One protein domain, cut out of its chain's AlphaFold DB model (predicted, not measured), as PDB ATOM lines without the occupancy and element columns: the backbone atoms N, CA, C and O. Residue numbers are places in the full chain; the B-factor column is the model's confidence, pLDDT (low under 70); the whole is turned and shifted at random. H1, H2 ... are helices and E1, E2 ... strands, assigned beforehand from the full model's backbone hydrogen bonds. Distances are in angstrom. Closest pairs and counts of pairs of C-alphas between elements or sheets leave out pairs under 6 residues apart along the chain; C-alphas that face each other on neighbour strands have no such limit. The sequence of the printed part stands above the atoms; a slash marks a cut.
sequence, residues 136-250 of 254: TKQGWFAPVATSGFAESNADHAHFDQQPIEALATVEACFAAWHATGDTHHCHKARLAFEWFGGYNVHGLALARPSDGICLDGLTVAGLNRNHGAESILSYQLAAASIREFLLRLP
ATOM      1  N   THR A 136      16.230  34.886 -45.857       87.62
ATOM      2  CA  THR A 136      15.352  35.252 -46.974       87.62
ATOM      3  C   THR A 136      14.084  34.393 -46.991       87.62
ATOM      4  O   THR A 136      14.031  33.309 -46.409       87.62
ATOM      5  N   LYS A 137      13.056  34.817 -47.738       86.00
ATOM      6  CA  LYS A 137      11.839  34.006 -47.951       86.00
ATOM      7  C   LYS A 137      12.134  32.650 -48.606       86.00
ATOM      8  O   LYS A 137      11.360  31.714 -48.450       86.00
ATOM      9  N   GLN A 138      13.242  32.558 -49.340       85.38
ATOM     10  CA  GLN A 138      13.749  31.349 -49.984       85.38
ATOM     11  C   GLN A 138      14.559  30.458 -49.023       85.38
ATOM     12  O   GLN A 138      14.951  29.358 -49.404       85.38
ATOM     13  N   GLY A 139      14.787  30.904 -47.783       86.62
ATOM     14  CA  GLY A 139      15.440  30.135 -46.725       86.62
ATOM     15  C   GLY A 139      16.964  30.245 -46.702       86.62
ATOM     16  O   GLY A 139      17.619  29.376 -46.135       86.62
ATOM     17  N   TRP A 140      17.543  31.257 -47.352       87.56
ATOM     18  CA  TRP A 140      18.998  31.433 -47.418       87.56
ATOM     19  C   TRP A 140      19.426  32.478 -46.398       87.56
ATOM     20  O   TRP A 140      18.678  33.421 -46.134       87.56
ATOM     21  N   PHE A 141      20.629  32.334 -45.852       92.81
ATOM     22  CA  PHE A 141      21.184  33.337 -44.955       92.81
ATOM     23  C   PHE A 141      21.597  34.593 -45.737       92.81
ATOM     24  O   PHE A 141      22.262  34.512 -46.772       92.81
ATOM     25  N   ALA A 142      21.187  35.754 -45.241       90.75
ATOM     26  CA  ALA A 142      21.532  37.070 -45.761       90.75
ATOM     27  C   ALA A 142      21.735  38.003 -44.557       90.75
ATOM     28  O   ALA A 142      20.749  38.528 -44.034       90.75
ATOM     29  N   PRO A 143      22.976  38.159 -44.058       88.56
ATOM     30  CA  PRO A 143      23.221  38.950 -42.863       88.56
ATOM     31  C   PRO A 143      22.871  40.415 -43.104       88.56
ATOM     32  O   PRO A 143      23.035  40.940 -44.206       88.56
ATOM     33  N   VAL A 144      22.420  41.077 -42.046       82.12
ATOM     34  CA  VAL A 144      22.139  42.512 -42.062       82.12
ATOM     35  C   VAL A 144      23.303  43.193 -41.358       82.12
ATOM     36  O   VAL A 144      23.465  43.022 -40.151       82.12
ATOM     37  N   ALA A 145      24.138  43.919 -42.105       67.00
ATOM     38  CA  ALA A 145      25.330  44.558 -41.548       67.00
ATOM     39  C   ALA A 145      25.021  45.922 -40.926       67.00
ATOM     40  O   ALA A 145      25.445  46.202 -39.814       67.00
ATOM     41  N   THR A 146      24.277  46.809 -41.591       68.75
ATOM     42  CA  THR A 146      23.836  48.081 -40.993       68.75
ATOM     43  C   THR A 146      22.525  48.532 -41.622       68.75
ATOM     44  O   THR A 146      22.442  48.676 -42.838       68.75
ATOM     45  N   SER A 147      21.494  48.753 -40.806       60.84
ATOM     46  CA  SER A 147      20.194  49.246 -41.284       60.84
ATOM     47  C   SER A 147      19.423  49.937 -40.161       60.84
ATOM     48  O   SER A 147      19.221  49.344 -39.096       60.84
ATOM     49  N   GLY A 148      18.958  51.166 -40.390       58.28
ATOM     50  CA  GLY A 148      18.048  51.847 -39.464       58.28
ATOM     51  C   GLY A 148      16.636  51.259 -39.520       58.28
ATOM     52  O   GLY A 148      16.140  50.953 -40.601       58.28
ATOM     53  N   PHE A 149      15.943  51.143 -38.380       57.66
ATOM     54  CA  PHE A 149      14.565  50.613 -38.348       57.66
ATOM     55  C   PHE A 149      13.549  51.495 -39.098       57.66
ATOM     56  O   PHE A 149      12.504  51.006 -39.525       57.66
ATOM     57  N   ALA A 150      13.854  52.786 -39.276       50.69
ATOM     58  CA  ALA A 150      13.024  53.742 -40.012       50.69
ATOM     59  C   ALA A 150      13.207  53.680 -41.545       50.69
ATOM     60  O   ALA A 150      12.418  54.275 -42.279       50.69
ATOM     61  N   GLU A 151      14.221  52.968 -42.045       51.53
ATOM     62  CA  GLU A 151      14.522  52.862 -43.475       51.53
ATOM     63  C   GLU A 151      13.797  51.648 -44.073       51.53
ATOM     64  O   GLU A 151      14.357  50.584 -44.314       51.53
ATOM     65  N   SER A 152      12.497  51.812 -44.307       44.16
ATOM     66  CA  SER A 152      11.579  50.780 -44.809       44.16
ATOM     67  C   SER A 152      11.699  50.462 -46.311       44.16
ATOM     68  O   SER A 152      10.767  49.903 -46.890       44.16
ATOM     69  N   ASN A 153      12.830  50.765 -46.961       45.22
ATOM     70  CA  ASN A 153      13.047  50.418 -48.370       45.22
ATOM     71  C   ASN A 153      13.928  49.167 -48.501       45.22
ATOM     72  O   ASN A 153      15.147  49.190 -48.348       45.22
ATOM     73  N   ALA A 154      13.234  48.071 -48.805       46.59
ATOM     74  CA  ALA A 154      13.619  46.670 -48.678       46.59
ATOM     75  C   ALA A 154      14.777  46.160 -49.561       46.59
ATOM     76  O   ALA A 154      15.098  44.979 -49.478       46.59
ATOM     77  N   ASP A 155      15.426  47.002 -50.363       48.62
ATOM     78  CA  ASP A 155      16.469  46.525 -51.280       48.62
ATOM     79  C   ASP A 155      17.895  46.747 -50.751       48.62
ATOM     80  O   ASP A 155      18.785  45.995 -51.123       48.62
ATOM     81  N   HIS A 156      18.140  47.706 -49.846       45.66
ATOM     82  CA  HIS A 156      19.494  47.991 -49.333       45.66
ATOM     83  C   HIS A 156      19.931  47.094 -48.166       45.66
ATOM     84  O   HIS A 156      21.115  46.786 -48.055       45.66
ATOM     85  N   ALA A 157      18.996  46.618 -47.336       53.53
ATOM     86  CA  ALA A 157      19.298  45.800 -46.151       53.53
ATOM     87  C   ALA A 157      19.932  44.433 -46.479       53.53
ATOM     88  O   ALA A 157      20.423  43.741 -45.591       53.53
ATOM     89  N   HIS A 158      19.920  44.042 -47.756       58.75
ATOM     90  CA  HIS A 158      20.462  42.782 -48.247       58.75
ATOM     91  C   HIS A 158      21.863  42.902 -48.854       58.75
ATOM     92  O   HIS A 158      22.372  41.902 -49.354       58.75
ATOM     93  N   PHE A 159      22.505  44.070 -48.834       62.62
ATOM     94  CA  PHE A 159      23.804  44.255 -49.476       62.62
ATOM     95  C   PHE A 159      24.761  45.056 -48.583       62.62
ATOM     96  O   PHE A 159      24.321  45.903 -47.819       62.62
ATOM     97  N   ASP A 160      26.063  44.767 -48.698       75.88
ATOM     98  CA  ASP A 160      27.120  45.012 -47.685       75.88
ATOM     99  C   ASP A 160      27.184  43.936 -46.588       75.88
ATOM    100  O   ASP A 160      27.489  44.183 -45.428       75.88
ATOM    101  N   GLN A 161      26.887  42.697 -46.977       88.75
ATOM    102  CA  GLN A 161      26.999  41.517 -46.126       88.75
ATOM    103  C   GLN A 161      28.478  41.207 -45.880       88.75
ATOM    104  O   GLN A 161      29.215  41.028 -46.856       88.75
ATOM    105  N   GLN A 162      28.918  41.093 -44.625       91.31
ATOM    106  CA  GLN A 162      30.326  40.852 -44.313       91.31
ATOM    107  C   GLN A 162      30.541  39.476 -43.641       91.31
ATOM    108  O   GLN A 162      29.634  38.861 -43.070       91.31
ATOM    109  N   PRO A 163      31.761  38.921 -43.739       94.31
ATOM    110  CA  PRO A 163      32.154  37.688 -43.055       94.31
ATOM    111  C   PRO A 163      31.950  37.683 -41.537       94.31
ATOM    112  O   PRO A 163      31.702  36.628 -40.952       94.31
ATOM    113  N   ILE A 164      32.076  38.845 -40.896       93.12
ATOM    114  CA  ILE A 164      32.008  38.978 -39.440       93.12
ATOM    115  C   ILE A 164      30.609  38.656 -38.906       93.12
ATOM    116  O   ILE A 164      30.495  37.994 -37.875       93.12
ATOM    117  N   GLU A 165      29.546  39.039 -39.618       94.06
ATOM    118  CA  GLU A 165      28.168  38.709 -39.248       94.06
ATOM    119  C   GLU A 165      27.889  37.212 -39.392       94.06
ATOM    120  O   GLU A 165      27.192  36.629 -38.555       94.06
ATOM    121  N   ALA A 166      28.440  36.580 -40.432       95.94
ATOM    122  CA  ALA A 166      28.316  35.142 -40.637       95.94
ATOM    123  C   ALA A 166      29.017  34.363 -39.513       95.94
ATOM    124  O   ALA A 166      28.398  33.477 -38.924       95.94
ATOM    125  N   LEU A 167      30.249  34.746 -39.143       96.81
ATOM    126  CA  LEU A 167      30.943  34.176 -37.979       96.81
ATOM    127  C   LEU A 167      30.105  34.330 -36.704       96.81
ATOM    128  O   LEU A 167      29.832  33.344 -36.024       96.81
ATOM    129  N   ALA A 168      29.668  35.552 -36.395       96.62
ATOM    130  CA  ALA A 168      28.887  35.829 -35.193       96.62
ATOM    131  C   ALA A 168      27.607  34.992 -35.127       96.62
ATOM    132  O   ALA A 168      27.218  34.515 -34.068       96.62
ATOM    133  N   THR A 169      26.961  34.791 -36.275       98.06
ATOM    134  CA  THR A 169      25.745  33.985 -36.364       98.06
ATOM    135  C   THR A 169      26.028  32.501 -36.138       98.06
ATOM    136  O   THR A 169      25.254  31.843 -35.442       98.06
ATOM    137  N   VAL A 170      27.130  31.973 -36.684       98.44
ATOM    138  CA  VAL A 170      27.573  30.591 -36.428       98.44
ATOM    139  C   VAL A 170      27.802  30.376 -34.932       98.44
ATOM    140  O   VAL A 170      27.235  29.444 -34.362       98.44
ATOM    141  N   GLU A 171      28.568  31.257 -34.284       97.81
ATOM    142  CA  GLU A 171      28.876  31.148 -32.852       97.81
ATOM    143  C   GLU A 171      27.619  31.300 -31.980       97.81
ATOM    144  O   GLU A 171      27.375  30.465 -31.110       97.81
ATOM    145  N   ALA A 172      26.754  32.279 -32.272       98.56
ATOM    146  CA  ALA A 172      25.490  32.480 -31.561       98.56
ATOM    147  C   ALA A 172      24.561  31.261 -31.644       98.56
ATOM    148  O   ALA A 172      23.954  30.855 -30.651       98.56
ATOM    149  N   CYS A 173      24.456  30.657 -32.828       98.50
ATOM    150  CA  CYS A 173      23.655  29.456 -33.023       98.50
ATOM    151  C   CYS A 173      24.234  28.261 -32.258       98.50
ATOM    152  O   CYS A 173      23.476  27.494 -31.668       98.50
ATOM    153  N   PHE A 174      25.557  28.102 -32.207       98.06
ATOM    154  CA  PHE A 174      26.149  27.045 -31.391       98.06
ATOM    155  C   PHE A 174      26.000  27.296 -29.892       98.06
ATOM    156  O   PHE A 174      25.690  26.349 -29.173       98.06
ATOM    157  N   ALA A 175      26.111  28.539 -29.418       98.19
ATOM    158  CA  ALA A 175      25.801  28.881 -28.030       98.19
ATOM    159  C   ALA A 175      24.353  28.498 -27.670       98.19
ATOM    160  O   ALA A 175      24.113  27.859 -26.647       98.19
ATOM    161  N   ALA A 176      23.392  28.800 -28.550       98.44
ATOM    162  CA  ALA A 176      21.993  28.419 -28.364       98.44
ATOM    163  C   ALA A 176      21.785  26.897 -28.367       98.44
ATOM    164  O   ALA A 176      21.049  26.370 -27.533       98.44
ATOM    165  N   TRP A 177      22.444  26.173 -29.276       97.38
ATOM    166  CA  TRP A 177      22.403  24.710 -29.292       97.38
ATOM    167  C   TRP A 177      22.986  24.111 -28.010       97.38
ATOM    168  O   TRP A 177      22.391  23.196 -27.452       97.38
ATOM    169  N   HIS A 178      24.111  24.633 -27.519       95.75
ATOM    170  CA  HIS A 178      24.716  24.165 -26.275       95.75
ATOM    171  C   HIS A 178      23.791  24.358 -25.071       95.75
ATOM    172  O   HIS A 178      23.660  23.434 -24.273       95.75
ATOM    173  N   ALA A 179      23.103  25.500 -24.995       97.25
ATOM    174  CA  ALA A 179      22.180  25.803 -23.905       97.25
ATOM    175  C   ALA A 179      20.874  24.986 -23.949       97.25
ATOM    176  O   ALA A 179      20.286  24.670 -22.920       97.25
ATOM    177  N   THR A 180      20.383  24.648 -25.147       96.56
ATOM    178  CA  THR A 180      19.026  24.084 -25.320       96.56
ATOM    179  C   THR A 180      18.998  22.623 -25.766       96.56
ATOM    180  O   THR A 180      17.986  21.944 -25.598       96.56
ATOM    181  N   GLY A 181      20.069  22.136 -26.392       94.44
ATOM    182  CA  GLY A 181      20.097  20.868 -27.120       94.44
ATOM    183  C   GLY A 181      19.320  20.870 -28.445       94.44
ATOM    184  O   GLY A 181      19.300  19.844 -29.129       94.44
ATOM    185  N   ASP A 182      18.699  21.984 -28.854       95.12
ATOM    186  CA  ASP A 182      17.870  22.035 -30.062       95.12
ATOM    187  C   ASP A 182      18.724  22.088 -31.343       95.12
ATOM    188  O   ASP A 182      19.380  23.080 -31.676       95.12
ATOM    189  N   THR A 183      18.678  20.996 -32.108       93.69
ATOM    190  CA  THR A 183      19.376  20.843 -33.396       93.69
ATOM    191  C   THR A 183      18.942  21.849 -34.466       93.69
ATOM    192  O   THR A 183      19.678  22.070 -35.432       93.69
ATOM    193  N   HIS A 184      17.799  22.521 -34.306       94.62
ATOM    194  CA  HIS A 184      17.393  23.603 -35.197       94.62
ATOM    195  C   HIS A 184      18.424  24.742 -35.228       94.62
ATOM    196  O   HIS A 184      18.693  25.311 -36.293       94.62
ATOM    197  N   HIS A 185      19.081  25.024 -34.100       96.81
ATOM    198  CA  HIS A 185      20.172  25.993 -34.057       96.81
ATOM    199  C   HIS A 185      21.401  25.521 -34.854       96.81
ATOM    200  O   HIS A 185      22.015  26.320 -35.556       96.81
ATOM    201  N   CYS A 186      21.703  24.219 -34.873       95.75
ATOM    202  CA  CYS A 186      22.778  23.670 -35.712       95.75
ATOM    203  C   CYS A 186      22.492  23.861 -37.210       95.75
ATOM    204  O   CYS A 186      23.392  24.173 -37.989       95.75
ATOM    205  N   HIS A 187      21.231  23.717 -37.630       94.12
ATOM    206  CA  HIS A 187      20.833  24.008 -39.009       94.12
ATOM    207  C   HIS A 187      21.028  25.484 -39.367       94.12
ATOM    208  O   HIS A 187      21.514  25.784 -40.456       94.12
ATOM    209  N   LYS A 188      20.701  26.399 -38.450       96.69
ATOM    210  CA  LYS A 188      20.934  27.840 -38.621       96.69
ATOM    211  C   LYS A 188      22.427  28.179 -38.702       96.69
ATOM    212  O   LYS A 188      22.818  28.924 -39.597       96.69
ATOM    213  N   ALA A 189      23.259  27.562 -37.858       97.62
ATOM    214  CA  ALA A 189      24.717  27.683 -37.938       97.62
ATOM    215  C   ALA A 189      25.246  27.212 -39.303       97.62
ATOM    216  O   ALA A 189      26.032  27.912 -39.940       97.62
ATOM    217  N   ARG A 190      24.766  26.063 -39.802       96.25
ATOM    218  CA  ARG A 190      25.135  25.561 -41.135       96.25
ATOM    219  C   ARG A 190      24.758  26.547 -42.241       96.25
ATOM    220  O   ARG A 190      25.606  26.842 -43.072       96.25
ATOM    221  N   LEU A 191      23.535  27.083 -42.236       95.56
ATOM    222  CA  LEU A 191      23.091  28.063 -43.240       95.56
ATOM    223  C   LEU A 191      23.965  29.325 -43.238       95.56
ATOM    224  O   LEU A 191      24.345  29.809 -44.303       95.56
ATOM    225  N   ALA A 192      24.320  29.830 -42.053       97.31
ATOM    226  CA  ALA A 192      25.233  30.964 -41.925       97.31
ATOM    227  C   ALA A 192      26.644  30.638 -42.439       97.31
ATOM    228  O   ALA A 192      27.287  31.488 -43.048       97.31
ATOM    229  N   PHE A 193      27.121  29.404 -42.259       97.69
ATOM    230  CA  PHE A 193      28.414  28.977 -42.791       97.69
ATOM    231  C   PHE A 193      28.403  28.750 -44.314       97.69
ATOM    232  O   PHE A 193      29.345  29.128 -45.009       97.69
ATOM    233  N   GLU A 194      27.338  28.174 -44.872       96.62
ATOM    234  CA  GLU A 194      27.204  27.925 -46.317       96.62
ATOM    235  C   GLU A 194      27.193  29.224 -47.141       96.62
ATOM    236  O   GLU A 194      27.577  29.221 -48.316       96.62
ATOM    237  N   TRP A 195      26.856  30.354 -46.513       96.69
ATOM    238  CA  TRP A 195      26.984  31.689 -47.095       96.69
ATOM    239  C   TRP A 195      28.392  31.972 -47.641       96.69
ATOM    240  O   TRP A 195      28.527  32.479 -48.760       96.69
ATOM    241  N   PHE A 196      29.444  31.568 -46.912       97.31
ATOM    242  CA  PHE A 196      30.839  31.700 -47.351       97.31
ATOM    243  C   PHE A 196      31.111  30.942 -48.656       97.31
ATOM    244  O   PHE A 196      31.919  31.383 -49.477       97.31
ATOM    245  N   GLY A 197      30.436  29.806 -48.846       96.38
ATOM    246  CA  GLY A 197      30.564  28.927 -50.008       96.38
ATOM    247  C   GLY A 197      29.697  29.322 -51.204       96.38
ATOM    248  O   GLY A 197      29.779  28.669 -52.240       96.38
ATOM    249  N   GLY A 198      28.893  30.383 -51.090       95.25
ATOM    250  CA  GLY A 198      28.040  30.862 -52.177       95.25
ATOM    251  C   GLY A 198      26.556  30.558 -52.013       95.25
ATOM    252  O   GLY A 198      25.789  30.900 -52.908       95.25
ATOM    253  N   TYR A 199      26.115  29.983 -50.889       94.81
ATOM    254  CA  TYR A 199      24.685  29.874 -50.579       94.81
ATOM    255  C   TYR A 199      24.142  31.220 -50.076       94.81
ATOM    256  O   TYR A 199      23.807  31.406 -48.909       94.81
ATOM    257  N   ASN A 200      24.153  32.204 -50.973       92.12
ATOM    258  CA  ASN A 200      23.836  33.603 -50.722       92.12
ATOM    259  C   ASN A 200      23.119  34.217 -51.930       92.12
ATOM    260  O   ASN A 200      22.993  33.586 -52.979       92.12
ATOM    261  N   VAL A 201      22.661  35.463 -51.795       86.56
ATOM    262  CA  VAL A 201      21.808  36.148 -52.786       86.56
ATOM    263  C   VAL A 201      22.383  36.182 -54.212       86.56
ATOM    264  O   VAL A 201      21.618  36.231 -55.172       86.56
ATOM    265  N   HIS A 202      23.708  36.109 -54.375       89.69
ATOM    266  CA  HIS A 202      24.361  36.127 -55.685       89.69
ATOM    267  C   HIS A 202      24.846  34.756 -56.176       89.69
ATOM    268  O   HIS A 202      25.284  34.657 -57.321       89.69
ATOM    269  N   GLY A 203      24.808  33.705 -55.350       93.56
ATOM    270  CA  GLY A 203      25.402  32.418 -55.718       93.56
ATOM    271  C   GLY A 203      26.935  32.455 -55.809       93.56
ATOM    272  O   GLY A 203      27.527  31.648 -56.524       93.56
ATOM    273  N   LEU A 204      27.589  33.430 -55.163       94.94
ATOM    274  CA  LEU A 204      29.026  33.688 -55.304       94.94
ATOM    275  C   LEU A 204      29.782  33.290 -54.040       94.94
ATOM    276  O   LEU A 204      29.514  33.822 -52.965       94.94
ATOM    277  N   ALA A 205      30.762  32.399 -54.171       96.56
ATOM    278  CA  ALA A 205      31.627  32.019 -53.060       96.56
ATOM    279  C   ALA A 205      32.532  33.187 -52.631       96.56
ATOM    280  O   ALA A 205      33.231  33.779 -53.459       96.56
ATOM    281  N   LEU A 206      32.542  33.486 -51.329       96.12
ATOM    282  CA  LEU A 206      33.457  34.448 -50.713       96.12
ATOM    283  C   LEU A 206      34.742  33.774 -50.236       96.12
ATOM    284  O   LEU A 206      35.812  34.376 -50.291       96.12
ATOM    285  N   ALA A 207      34.637  32.540 -49.745       97.00
ATOM    286  CA  ALA A 207      35.762  31.784 -49.220       97.00
ATOM    287  C   ALA A 207      36.306  30.782 -50.240       97.00
ATOM    288  O   ALA A 207      35.563  30.160 -51.002       97.00
ATOM    289  N   ARG A 208      37.626  30.595 -50.223       94.44
ATOM    290  CA  ARG A 208      38.348  29.631 -51.054       94.44
ATOM    291  C   ARG A 208      39.064  28.627 -50.148       94.44
ATOM    292  O   ARG A 208      40.150  28.918 -49.653       94.44
ATOM    293  N   PRO A 209      38.497  27.423 -49.945       93.12
ATOM    294  CA  PRO A 209      39.082  26.425 -49.048       93.12
ATOM    295  C   PRO A 209      40.510  26.003 -49.423       93.12
ATOM    296  O   PRO A 209      41.280  25.609 -48.556       93.12
ATOM    297  N   SER A 210      40.879  26.094 -50.706       93.31
ATOM    298  CA  SER A 210      42.191  25.675 -51.215       93.31
ATOM    299  C   SER A 210      43.366  26.479 -50.657       93.31
ATOM    300  O   SER A 210      44.464  25.944 -50.560       93.31
ATOM    301  N   ASP A 211      43.156  27.758 -50.341       91.69
ATOM    302  CA  ASP A 211      44.195  28.653 -49.814       91.69
ATOM    303  C   ASP A 211      43.752  29.431 -48.567       91.69
ATOM    304  O   ASP A 211      44.497  30.263 -48.054       91.69
ATOM    305  N   GLY A 212      42.553  29.145 -48.053       91.19
ATOM    306  CA  GLY A 212      42.030  29.709 -46.812       91.19
ATOM    307  C   GLY A 212      41.617  31.180 -46.896       91.19
ATOM    308  O   GLY A 212      41.256  31.755 -45.868       91.19
ATOM    309  N   ILE A 213      41.648  31.788 -48.085       94.88
ATOM    310  CA  ILE A 213      41.283  33.192 -48.287       94.88
ATOM    311  C   ILE A 213      39.767  33.372 -48.211       94.88
ATOM    312  O   ILE A 213      39.005  32.564 -48.741       94.88
ATOM    313  N   CYS A 214      39.344  34.489 -47.624       96.50
ATOM    314  CA  CYS A 214      37.976  34.980 -47.673       96.50
ATOM    315  C   CYS A 214      37.965  36.425 -48.179       96.50
ATOM    316  O   CYS A 214      38.883  37.195 -47.895       96.50
ATOM    317  N   LEU A 215      36.954  36.753 -48.975       95.69
ATOM    318  CA  LEU A 215      36.707  38.091 -49.489       95.69
ATOM    319  C   LEU A 215      35.904  38.931 -48.485       95.69
ATOM    320  O   LEU A 215      35.089  38.395 -47.740       95.69
ATOM    321  N   ASP A 216      36.110  40.247 -48.487       90.75
ATOM    322  CA  ASP A 216      35.629  41.160 -47.435       90.75
ATOM    323  C   ASP A 216      34.111  41.355 -47.382       90.75
ATOM    324  O   ASP A 216      33.600  41.878 -46.396       90.75
ATOM    325  N   GLY A 217      33.374  40.935 -48.406       90.94
ATOM    326  CA  GLY A 217      31.922  40.984 -48.343       90.94
ATOM    327  C   GLY A 217      31.220  40.812 -49.676       90.94
ATOM    328  O   GLY A 217      31.838  40.666 -50.737       90.94
ATOM    329  N   LEU A 218      29.897  40.850 -49.596       90.19
ATOM    330  CA  LEU A 218      28.982  40.747 -50.717       90.19
ATOM    331  C   LEU A 218      28.138  42.026 -50.805       90.19
ATOM    332  O   LEU A 218      27.307  42.330 -49.946       90.19
ATOM    333  N   THR A 219      28.384  42.791 -51.863       87.62
ATOM    334  CA  THR A 219      27.728  44.072 -52.163       87.62
ATOM    335  C   THR A 219      26.687  43.895 -53.266       87.62
ATOM    336  O   THR A 219      26.643  42.849 -53.908       87.62
ATOM    337  N   VAL A 220      25.914  44.945 -53.565       83.50
ATOM    338  CA  VAL A 220      24.975  44.968 -54.708       83.50
ATOM    339  C   VAL A 220      25.684  44.644 -56.031       83.50
ATOM    340  O   VAL A 220      25.115  44.015 -56.918       83.50
ATOM    341  N   ALA A 221      26.944  45.070 -56.167       85.25
ATOM    342  CA  ALA A 221      27.759  44.845 -57.360       85.25
ATOM    343  C   ALA A 221      28.451  43.465 -57.376       85.25
ATOM    344  O   ALA A 221      29.208  43.167 -58.301       85.25
ATOM    345  N   GLY A 222      28.218  42.626 -56.362       88.56
ATOM    346  CA  GLY A 222      28.892  41.348 -56.157       88.56
ATOM    347  C   GLY A 222      30.019  41.430 -55.126       88.56
ATOM    348  O   GLY A 222      29.952  42.183 -54.154       88.56
ATOM    349  N   LEU A 223      31.050  40.605 -55.310       92.31
ATOM    350  CA  LEU A 223      32.108  40.392 -54.319       92.31
ATOM    351  C   LEU A 223      32.987  41.635 -54.121       92.31
ATOM    352  O   LEU A 223      33.601  42.130 -55.071       92.31
ATOM    353  N   ASN A 224      33.147  42.060 -52.870       90.25
ATOM    354  CA  ASN A 224      34.242  42.937 -52.479       90.25
ATOM    355  C   ASN A 224      35.544  42.123 -52.489       90.25
ATOM    356  O   ASN A 224      35.742  41.246 -51.659       90.25
ATOM    357  N   ARG A 225      36.431  42.393 -53.452       90.44
ATOM    358  CA  ARG A 225      37.628  41.572 -53.725       90.44
ATOM    359  C   ARG A 225      38.784  41.789 -52.742       90.44
ATOM    360  O   ARG A 225      39.829  41.148 -52.890       90.44
ATOM    361  N   ASN A 226      38.622  42.692 -51.778       90.69
ATOM    362  CA  ASN A 226      39.563  42.823 -50.676       90.69
ATOM    363  C   ASN A 226      39.549  41.546 -49.821       90.69
ATOM    364  O   ASN A 226      38.579  40.792 -49.834       90.69
ATOM    365  N   HIS A 227      40.655  41.282 -49.133       86.50
ATOM    366  CA  HIS A 227      40.872  40.086 -48.313       86.50
ATOM    367  C   HIS A 227      41.603  40.486 -47.029       86.50
ATOM    368  O   HIS A 227      42.753  40.115 -46.782       86.50
ATOM    369  N   GLY A 228      40.963  41.351 -46.248       89.62
ATOM    370  CA  GLY A 228      41.463  41.790 -44.959       89.62
ATOM    371  C   GLY A 228      41.633  40.631 -43.973       89.62
ATOM    372  O   GLY A 228      41.031  39.568 -44.088       89.62
ATOM    373  N   ALA A 229      42.449  40.845 -42.942       90.12
ATOM    374  CA  ALA A 229      42.658  39.827 -41.911       90.12
ATOM    375  C   ALA A 229      41.346  39.412 -41.217       90.12
ATOM    376  O   ALA A 229      41.189  38.255 -40.846       90.12
ATOM    377  N   GLU A 230      40.392  40.335 -41.063       90.81
ATOM    378  CA  GLU A 230      39.112  40.065 -40.401       90.81
ATOM    379  C   GLU A 230      38.228  39.092 -41.187       90.81
ATOM    380  O   GLU A 230      37.649  38.193 -40.580       90.81
ATOM    381  N   SER A 231      38.155  39.210 -42.515       92.81
ATOM    382  CA  SER A 231      37.371  38.296 -43.351       92.81
ATOM    383  C   SER A 231      37.977  36.899 -43.362       92.81
ATOM    384  O   SER A 231      37.267  35.912 -43.156       92.81
ATOM    385  N   ILE A 232      39.301  36.820 -43.513       95.25
ATOM    386  CA  ILE A 232      40.053  35.563 -43.440       95.25
ATOM    387  C   ILE A 232      39.820  34.892 -42.083       95.25
ATOM    388  O   ILE A 232      39.399  33.738 -42.041       95.25
ATOM    389  N   LEU A 233      40.032  35.607 -40.974       94.38
ATOM    390  CA  LEU A 233      39.821  35.055 -39.634       94.38
ATOM    391  C   LEU A 233      38.362  34.658 -39.400       94.38
ATOM    392  O   LEU A 233      38.120  33.601 -38.827       94.38
ATOM    393  N   SER A 234      37.398  35.444 -39.884       95.50
ATOM    394  CA  SER A 234      35.974  35.125 -39.734       95.50
ATOM    395  C   SER A 234      35.619  33.794 -40.390       95.50
ATOM    396  O   SER A 234      34.959  32.960 -39.773       95.50
ATOM    397  N   TYR A 235      36.118  33.554 -41.604       97.19
ATOM    398  CA  TYR A 235      35.932  32.272 -42.278       97.19
ATOM    399  C   TYR A 235      36.614  31.117 -41.534       97.19
ATOM    400  O   TYR A 235      35.993  30.074 -41.324       97.19
ATOM    401  N   GLN A 236      37.872  31.293 -41.117       96.44
ATOM    402  CA  GLN A 236      38.631  30.232 -40.446       96.44
ATOM    403  C   GLN A 236      38.020  29.851 -39.092       96.44
ATOM    404  O   GLN A 236      37.890  28.665 -38.794       96.44
ATOM    405  N   LEU A 237      37.595  30.836 -38.297       95.25
ATOM    406  CA  LEU A 237      36.926  30.604 -37.017       95.25
ATOM    407  C   LEU A 237      35.574  29.914 -37.217       95.25
ATOM    408  O   LEU A 237      35.309  28.904 -36.572       95.25
ATOM    409  N   ALA A 238      34.767  30.363 -38.185       96.94
ATOM    410  CA  ALA A 238      33.491  29.719 -38.483       96.94
ATOM    411  C   ALA A 238      33.685  28.261 -38.942       96.94
ATOM    412  O   ALA A 238      32.962  27.364 -38.507       96.94
ATOM    413  N   ALA A 239      34.699  27.999 -39.774       96.50
ATOM    414  CA  ALA A 239      35.049  26.647 -40.203       96.50
ATOM    415  C   ALA A 239      35.510  25.770 -39.029       96.50
ATOM    416  O   ALA A 239      35.146  24.592 -38.966       96.50
ATOM    417  N   ALA A 240      36.275  26.331 -38.088       94.19
ATOM    418  CA  ALA A 240      36.695  25.638 -36.876       94.19
ATOM    419  C   ALA A 240      35.492  25.252 -36.000       94.19
ATOM    420  O   ALA A 240      35.389  24.082 -35.628       94.19
ATOM    421  N   SER A 241      34.544  26.168 -35.765       93.88
ATOM    422  CA  SER A 241      33.317  25.885 -35.001       93.88
ATOM    423  C   SER A 241      32.463  24.795 -35.656       93.88
ATOM    424  O   SER A 241      32.012  23.862 -34.992       93.88
ATOM    425  N   ILE A 242      32.278  24.852 -36.982       95.25
ATOM    426  CA  ILE A 242      31.545  23.813 -37.726       95.25
ATOM    427  C   ILE A 242      32.251  22.460 -37.605       95.25
ATOM    428  O   ILE A 242      31.607  21.437 -37.368       95.25
ATOM    429  N   ARG A 243      33.579  22.436 -37.751       93.19
ATOM    430  CA  ARG A 243      34.365  21.205 -37.633       93.19
ATOM    431  C   ARG A 243      34.265  20.607 -36.233       93.19
ATOM    432  O   ARG A 243      34.112  19.396 -36.112       93.19
ATOM    433  N   GLU A 244      34.355  21.428 -35.195       87.81
ATOM    434  CA  GLU A 244      34.202  21.000 -33.804       87.81
ATOM    435  C   GLU A 244      32.832  20.357 -33.564       87.81
ATOM    436  O   GLU A 244      32.761  19.260 -33.008       87.81
ATOM    437  N   PHE A 245      31.757  20.976 -34.061       86.06
ATOM    438  CA  PHE A 245      30.415  20.396 -34.022       86.06
ATOM    439  C   PHE A 245      30.350  19.032 -34.722       86.06
ATOM    440  O   PHE A 245      29.886  18.060 -34.128       86.06
ATOM    441  N   LEU A 246      30.863  18.927 -35.952       86.00
ATOM    442  CA  LEU A 246      30.849  17.673 -36.712       86.00
ATOM    443  C   LEU A 246      31.629  16.550 -36.015       86.00
ATOM    444  O   LEU A 246      31.221  15.396 -36.084       86.00
ATOM    445  N   LEU A 247      32.725  16.874 -35.324       82.06
ATOM    446  CA  LEU A 247      33.494  15.904 -34.535       82.06
ATOM    447  C   LEU A 247      32.782  15.475 -33.246       82.06
ATOM    448  O   LEU A 247      33.065  14.395 -32.729       82.06
ATOM    449  N   ARG A 248      31.881  16.310 -32.719       74.00
ATOM    450  CA  ARG A 248      31.064  16.016 -31.533       74.00
ATOM    451  C   ARG A 248      29.778  15.256 -31.855       74.00
ATOM    452  O   ARG A 248      29.150  14.743 -30.930       74.00
ATOM    453  N   LEU A 249      29.384  15.155 -33.128       63.06
ATOM    454  CA  LEU A 249      28.256  14.317 -33.522       63.06
ATOM    455  C   LEU A 249      28.591  12.840 -33.250       63.06
ATOM    456  O   LEU A 249      29.611  12.343 -33.735       63.06
ATOM    457  N   PRO A 250      27.750  12.099 -32.504       51.56
ATOM    458  CA  PRO A 250      27.913  10.658 -32.406       51.56
ATOM    459  C   PRO A 250      27.805  10.054 -33.811       51.56
ATOM    460  O   PRO A 250      26.924  10.427 -34.582       51.56
TER     461      PRO A 250
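Overview. This is residues 136 to 250 of the 254 residues of an uncharacterized protein of Burkholderiales bacterium (UniProt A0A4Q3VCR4). What shape does the printed part make? Three helices form a small bundle: H1 and H2 lie side by side as a helical hairpin, and H3 packs on both with a part of its length. A tiny strand hairpin, E1 and E2, sits near the end of the bundle where H1 and H3 begin, and a loop of residues 136 to 162, with residues 149 to 154 sticking out, comes before H1. What are its parts and size? The printed part has 115 residues with three named helices and two named strands, in the order H1, H2, E1, E2, H3; the class is mostly helix and the two-stranded sheet, E1 - E2, is antiparallel. It is compact, with a radius of gyration of the C-alphas of 14.3 A, and spans 43 by 35 by 22 A.

Arrangement. How do the first two helices stand? H1, residues 163 to 180, touches H2, residues 183 to 197, the closest C-alphas being those of Val 170 and Ala 189, 4.3 A apart. They run opposite ways at a shallow tilt of 14 degrees, a helical hairpin. Where is the third helix? H3, residues 229 to 248, touches H1, at its residues 163 to 171 alone, with C-alphas 167 and 238 closest at 5.2 A; the two run the same way at a shallow tilt of 27 degrees. With its residues 235 to 242 alone H3 touches H2, C-alphas 193 and 238 being closest at 6.7 A, opposite ways at a steep tilt of 39 degrees; the three are an up-and-down bundle, each running against the one before. What of the strands? E1, residues 217 to 219, and E2, residues 222 to 224, are a hairpin, with N 219 and O 222 2.8 A apart, within hydrogen-bond range. E2 is apart from H1 and H2. Are the helix backbones whole? In H1 and H3 every O i to N i+4 pair is within hydrogen-bond range, in H2 9 of 11.

Along the chain. Where does the first helix begin? C-alpha 163 of H1 is at (32.154, 37.688, -43.055), and H1 is 25.9 A long from first to last C-alpha. How long are the other helices? H2 measures 21.6 A and H3 28.4 A, H3 ending with C-alpha 248 at (31.064, 16.016, -31.533). Where is the strand hairpin? E1 begins with C-alpha 217 at (31.922, 40.984, -48.343).

Size, cuts and confidence. How far does it reach? The two C-alphas farthest apart, those of Ala 150 and Pro 250, are 46.2 A from each other. Is it unbroken, and which link is long? The printed part has no cut, and the link from H2 to E1, 19 residues, is long; in it residues 207 to 208 pair antiparallel with 213 to 214. Where is the model's confidence low? The pLDDT is under 70 at residues 145 to 159 and 249 to 250.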